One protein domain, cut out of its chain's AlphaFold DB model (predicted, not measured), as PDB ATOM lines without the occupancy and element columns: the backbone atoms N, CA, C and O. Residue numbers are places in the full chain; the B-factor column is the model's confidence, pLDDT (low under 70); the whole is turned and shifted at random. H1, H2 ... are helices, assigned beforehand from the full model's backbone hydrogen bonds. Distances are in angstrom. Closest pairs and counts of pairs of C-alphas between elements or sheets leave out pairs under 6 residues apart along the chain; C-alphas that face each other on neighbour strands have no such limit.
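What this domain is: This is residues 134 to 175 of the 175 residues of the protein "Hypothetical protein" of Lotharella globosa (UniProt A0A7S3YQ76). A flat helical hairpin: the long helix H1 runs one way, and the shorter H2 folds back beside it, nearly antiparallel, after a tight turn. Residues 152 to 159, at the turn, stick out free of the rest. The printed part has 42 residues with two named helices, H1 then H2, and no named strand; the class is all helix. It is only just loose, close to compact, with a radius of gyration of the C-alphas of 11.2 A, and spans 33 by 17 by 6 A.

How they stand to each other: Start from H1, residues 134 to 153, and look across to H2, residues 158 to 171. They touch, and their closest C-alphas, those of Arg 140 and Leu 171, are 6.9 A apart. They run opposite ways at a shallow tilt of 11 degrees, a helical hairpin. In H2 each backbone O i to N i+4 pair is within hydrogen-bond range; in H1, 14 of 16 are.

Where its parts are: Find C-alpha 134 at (-38.859, 51.517, -26.158); from there H1 runs 29.3 A to C-alpha 153. H2 runs 20.6 A, ending at C-alpha 171 at (-44.830, 45.568, -16.076).

The domain as a whole: The two farthest C-alphas, those of Glu 155 and Tyr 175, are 34.0 A apart. The printed part has no cut, and its one link between helices is tight. Tyr 175 is the chain's last residue; look for pLDDT under 70 at residues 174 to 175.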
ATOM      1  N   ARG A 134     -39.515  50.429 -26.900       88.62
ATOM      2  CA  ARG A 134     -38.859  51.517 -26.158       88.62
ATOM      3  C   ARG A 134     -39.696  52.024 -24.999       88.62
ATOM      4  O   ARG A 134     -39.127  52.399 -23.980       88.62
ATOM      5  N   SER A 135     -41.012  52.071 -25.164       90.56
ATOM      6  CA  SER A 135     -41.920  52.505 -24.104       90.56
ATOM      7  C   SER A 135     -41.926  51.490 -22.964       90.56
ATOM      8  O   SER A 135     -41.820  51.887 -21.809       90.56
ATOM      9  N   VAL A 136     -41.932  50.191 -23.283       90.75
ATOM     10  CA  VAL A 136     -41.818  49.105 -22.297       90.75
ATOM     11  C   VAL A 136     -40.469  49.151 -21.580       90.75
ATOM     12  O   VAL A 136     -40.421  49.149 -20.353       90.75
ATOM     13  N   GLU A 137     -39.365  49.245 -22.321       91.88
ATOM     14  CA  GLU A 137     -38.021  49.361 -21.740       91.88
ATOM     15  C   GLU A 137     -37.900  50.618 -20.865       91.88
ATOM     16  O   GLU A 137     -37.347  50.567 -19.768       91.88
ATOM     17  N   LYS A 138     -38.468  51.749 -21.304       93.62
ATOM     18  CA  LYS A 138     -38.459  52.976 -20.507       93.62
ATOM     19  C   LYS A 138     -39.285  52.813 -19.234       93.62
ATOM     20  O   LYS A 138     -38.802  53.211 -18.179       93.62
ATOM     21  N   ALA A 139     -40.470  52.211 -19.308       92.69
ATOM     22  CA  ALA A 139     -41.289  51.933 -18.132       92.69
ATOM     23  C   ALA A 139     -40.533  51.060 -17.116       92.69
ATOM     24  O   ALA A 139     -40.482  51.417 -15.942       92.69
ATOM     25  N   ARG A 140     -39.851  49.998 -17.575       94.25
ATOM     26  CA  ARG A 140     -38.974  49.170 -16.726       94.25
ATOM     27  C   ARG A 140     -37.877  49.993 -16.062       94.25
ATOM     28  O   ARG A 140     -37.726  49.918 -14.851       94.25
ATOM     29  N   SER A 141     -37.163  50.817 -16.836       95.38
ATOM     30  CA  SER A 141     -36.095  51.656 -16.277       95.38
ATOM     31  C   SER A 141     -36.603  52.605 -15.193       95.38
ATOM     32  O   SER A 141     -35.953  52.743 -14.172       95.38
ATOM     33  N   VAL A 142     -37.785  53.205 -15.373       95.62
ATOM     34  CA  VAL A 142     -38.363  54.137 -14.392       95.62
ATOM     35  C   VAL A 142     -38.734  53.414 -13.099       95.62
ATOM     36  O   VAL A 142     -38.514  53.950 -12.019       95.62
ATOM     37  N   VAL A 143     -39.288  52.203 -13.201       95.19
ATOM     38  CA  VAL A 143     -39.633  51.400 -12.023       95.19
ATOM     39  C   VAL A 143     -38.380  50.949 -11.277       95.19
ATOM     40  O   VAL A 143     -38.358  51.056 -10.058       95.19
ATOM     41  N   GLU A 144     -37.338  50.485 -11.975       95.50
ATOM     42  CA  GLU A 144     -36.084  50.081 -11.324       95.50
ATOM     43  C   GLU A 144     -35.346  51.277 -10.705       95.50
ATOM     44  O   GLU A 144     -34.918  51.178  -9.562       95.50
ATOM     45  N   GLU A 145     -35.273  52.423 -11.391       96.25
ATOM     46  CA  GLU A 145     -34.692  53.663 -10.845       96.25
ATOM     47  C   GLU A 145     -35.417  54.079  -9.549       96.25
ATOM     48  O   GLU A 145     -34.791  54.258  -8.506       96.25
ATOM     49  N   ALA A 146     -36.753  54.134  -9.569       95.81
ATOM     50  CA  ALA A 146     -37.542  54.446  -8.376       95.81
ATOM     51  C   ALA A 146     -37.391  53.384  -7.271       95.81
ATOM     52  O   ALA A 146     -37.472  53.696  -6.080       95.81
ATOM     53  N   TRP A 147     -37.191  52.120  -7.653       96.50
ATOM     54  CA  TRP A 147     -36.968  51.030  -6.711       96.50
ATOM     55  C   TRP A 147     -35.612  51.145  -6.014       96.50
ATOM     56  O   TRP A 147     -35.542  50.920  -4.806       96.50
ATOM     57  N   GLU A 148     -34.549  51.499  -6.738       96.31
ATOM     58  CA  GLU A 148     -33.217  51.735  -6.175       96.31
ATOM     59  C   GLU A 148     -33.265  52.833  -5.108       96.31
ATOM     60  O   GLU A 148     -32.850  52.580  -3.969       96.31
ATOM     61  N   ASP A 149     -33.884  53.973  -5.425       96.50
ATOM     62  CA  ASP A 149     -34.072  55.090  -4.491       96.50
ATOM     63  C   ASP A 149     -34.818  54.637  -3.225       96.50
ATOM     64  O   ASP A 149     -34.337  54.803  -2.098       96.50
ATOM     65  N   LEU A 150     -35.967  53.976  -3.402       95.75
ATOM     66  CA  LEU A 150     -36.807  53.490  -2.306       95.75
ATOM     67  C   LEU A 150     -36.101  52.431  -1.446       95.75
ATOM     68  O   LEU A 150     -36.303  52.355  -0.230       95.75
ATOM     69  N   SER A 151     -35.275  51.591  -2.073       96.12
ATOM     70  CA  SER A 151     -34.635  50.456  -1.414       96.12
ATOM     71  C   SER A 151     -33.633  50.869  -0.340       96.12
ATOM     72  O   SER A 151     -33.417  50.085   0.587       96.12
ATOM     73  N   SER A 152     -33.074  52.077  -0.441       95.81
ATOM     74  CA  SER A 152     -32.143  52.639   0.541       95.81
ATOM     75  C   SER A 152     -32.840  53.174   1.798       95.81
ATOM     76  O   SER A 152     -32.239  53.202   2.868       95.81
ATOM     77  N   ILE A 153     -34.116  53.556   1.678       97.88
ATOM     78  CA  ILE A 153     -34.892  54.215   2.737       97.88
ATOM     79  C   ILE A 153     -35.673  53.189   3.564       97.88
ATOM     80  O   ILE A 153     -35.791  53.315   4.780       97.88
ATOM     81  N   ILE A 154     -36.227  52.165   2.908       96.69
ATOM     82  CA  ILE A 154     -37.086  51.174   3.562       96.69
ATOM     83  C   ILE A 154     -36.257  49.989   4.066       96.69
ATOM     84  O   ILE A 154     -35.577  49.316   3.283       96.69
ATOM     85  N   GLU A 155     -36.394  49.671   5.353       96.94
ATOM     86  CA  GLU A 155     -35.805  48.478   5.966       96.94
ATOM     87  C   GLU A 155     -36.271  47.182   5.275       96.94
ATOM     88  O   GLU A 155     -37.372  47.081   4.721       96.94
ATOM     89  N   SER A 156     -35.412  46.160   5.274       96.69
ATOM     90  CA  SER A 156     -35.749  44.859   4.698       96.69
ATOM     91  C   SER A 156     -36.935  44.230   5.434       96.69
ATOM     92  O   SER A 156     -36.829  43.827   6.589       96.69
ATOM     93  N   SER A 157     -38.075  44.133   4.754       97.56
ATOM     94  CA  SER A 157     -39.311  43.572   5.297       97.56
ATOM     95  C   SER A 157     -40.035  42.734   4.246       97.56
ATOM     96  O   SER A 157     -39.821  42.883   3.039       97.56
ATOM     97  N   TYR A 158     -40.947  41.874   4.700       97.62
ATOM     98  CA  TYR A 158     -41.821  41.104   3.812       97.62
ATOM     99  C   TYR A 158     -42.602  42.011   2.844       97.62
ATOM    100  O   TYR A 158     -42.686  41.729   1.649       97.62
ATOM    101  N   TYR A 159     -43.099  43.150   3.333       97.19
ATOM    102  CA  TYR A 159     -43.854  44.109   2.527       97.19
ATOM    103  C   TYR A 159     -43.015  44.742   1.413       97.19
ATOM    104  O   TYR A 159     -43.528  44.942   0.315       97.19
ATOM    105  N   LYS A 160     -41.717  44.982   1.646       95.88
ATOM    106  CA  LYS A 160     -40.789  45.452   0.606       95.88
ATOM    107  C   LYS A 160     -40.690  44.440  -0.540       95.88
ATOM    108  O   LYS A 160     -40.801  44.809  -1.703       95.88
ATOM    109  N   ILE A 161     -40.556  43.151  -0.233       97.19
ATOM    110  CA  ILE A 161     -40.506  42.099  -1.264       97.19
ATOM    111  C   ILE A 161     -41.822  42.049  -2.052       97.19
ATOM    112  O   ILE A 161     -41.801  42.007  -3.283       97.19
ATOM    113  N   MET A 162     -42.960  42.114  -1.355       97.81
ATOM    114  CA  MET A 162     -44.283  42.117  -1.986       97.81
ATOM    115  C   MET A 162     -44.496  43.329  -2.897       97.81
ATOM    116  O   MET A 162     -45.022  43.179  -3.998       97.81
ATOM    117  N   LEU A 163     -44.046  44.514  -2.479       96.31
ATOM    118  CA  LEU A 163     -44.127  45.725  -3.289       96.31
ATOM    119  C   LEU A 163     -43.292  45.602  -4.572       96.31
ATOM    120  O   LEU A 163     -43.772  45.970  -5.645       96.31
ATOM    121  N   ARG A 164     -42.089  45.015  -4.491       96.19
ATOM    122  CA  ARG A 164     -41.261  44.750  -5.681       96.19
ATOM    123  C   ARG A 164     -41.946  43.788  -6.644       96.19
ATOM    124  O   ARG A 164     -42.011  44.046  -7.842       96.19
ATOM    125  N   ALA A 165     -42.476  42.686  -6.113       96.19
ATOM    126  CA  ALA A 165     -43.192  41.695  -6.907       96.19
ATOM    127  C   ALA A 165     -44.416  42.313  -7.601       96.19
ATOM    128  O   ALA A 165     -44.665  42.036  -8.772       96.19
ATOM    129  N   PHE A 166     -45.142  43.196  -6.908       95.25
ATOM    130  CA  PHE A 166     -46.268  43.923  -7.484       95.25
ATOM    131  C   PHE A 166     -45.842  44.856  -8.628       95.25
ATOM    132  O   PHE A 166     -46.489  44.857  -9.674       95.25
ATOM    133  N   GLY A 167     -44.741  45.599  -8.472       93.69
ATOM    134  CA  GLY A 167     -44.191  46.443  -9.541       93.69
ATOM    135  C   GLY A 167     -43.859  45.645 -10.807       93.69
ATOM    136  O   GLY A 167     -44.283  46.013 -11.903       93.69
ATOM    137  N   ASN A 168     -43.198  44.496 -10.647       93.19
ATOM    138  CA  ASN A 168     -42.879  43.600 -11.764       93.19
ATOM    139  C   ASN A 168     -44.136  43.018 -12.418       93.19
ATOM    140  O   ASN A 168     -44.252  43.017 -13.641       93.19
ATOM    141  N   PHE A 169     -45.113  42.600 -11.615       94.81
ATOM    142  CA  PHE A 169     -46.380  42.080 -12.118       94.81
ATOM    143  C   PHE A 169     -47.133  43.095 -12.992       94.81
ATOM    144  O   PHE A 169     -47.745  42.721 -13.991       94.81
ATOM    145  N   VAL A 170     -47.083  44.389 -12.657       93.81
ATOM    146  CA  VAL A 170     -47.694  45.442 -13.485       93.81
ATOM    147  C   VAL A 170     -46.970  45.589 -14.829       93.81
ATOM    148  O   VAL A 170     -47.634  45.779 -15.846       93.81
ATOM    149  N   LEU A 171     -45.642  45.456 -14.856       92.00
ATOM    150  CA  LEU A 171     -44.830  45.568 -16.076       92.00
ATOM    151  C   LEU A 171     -44.965  44.367 -17.026       92.00
ATOM    152  O   LEU A 171     -44.716  44.508 -18.222       92.00
ATOM    153  N   GLU A 172     -45.338  43.197 -16.511       91.00
ATOM    154  CA  GLU A 172     -45.501  41.962 -17.292       91.00
ATOM    155  C   GLU A 172     -46.897  41.805 -17.912       91.00
ATOM    156  O   GLU A 172     -47.156  40.848 -18.643       91.00
ATOM    157  N   ARG A 173     -47.814  42.749 -17.668       88.62
ATOM    158  CA  ARG A 173     -49.124  42.729 -18.321       88.62
ATOM    159  C   ARG A 173     -48.983  42.999 -19.818       88.62
ATOM    160  O   ARG A 173     -48.693  44.115 -20.241       88.62
ATOM    161  N   HIS A 174     -49.240  41.970 -20.615       69.25
ATOM    162  CA  HIS A 174     -49.457  42.106 -22.049       69.25
ATOM    163  C   HIS A 174     -50.879  42.641 -22.297       69.25
ATOM    164  O   HIS A 174     -51.847  42.038 -21.829       69.25
ATOM    165  N   TYR A 175     -50.984  43.772 -23.003       58.34
ATOM    166  CA  TYR A 175     -52.232  44.374 -23.494       58.34
ATOM    167  C   TYR A 175     -52.353  44.201 -25.009       58.34
ATOM    168  O   TYR A 175     -51.293  44.191 -25.680       58.34
TER     169      TYR A 175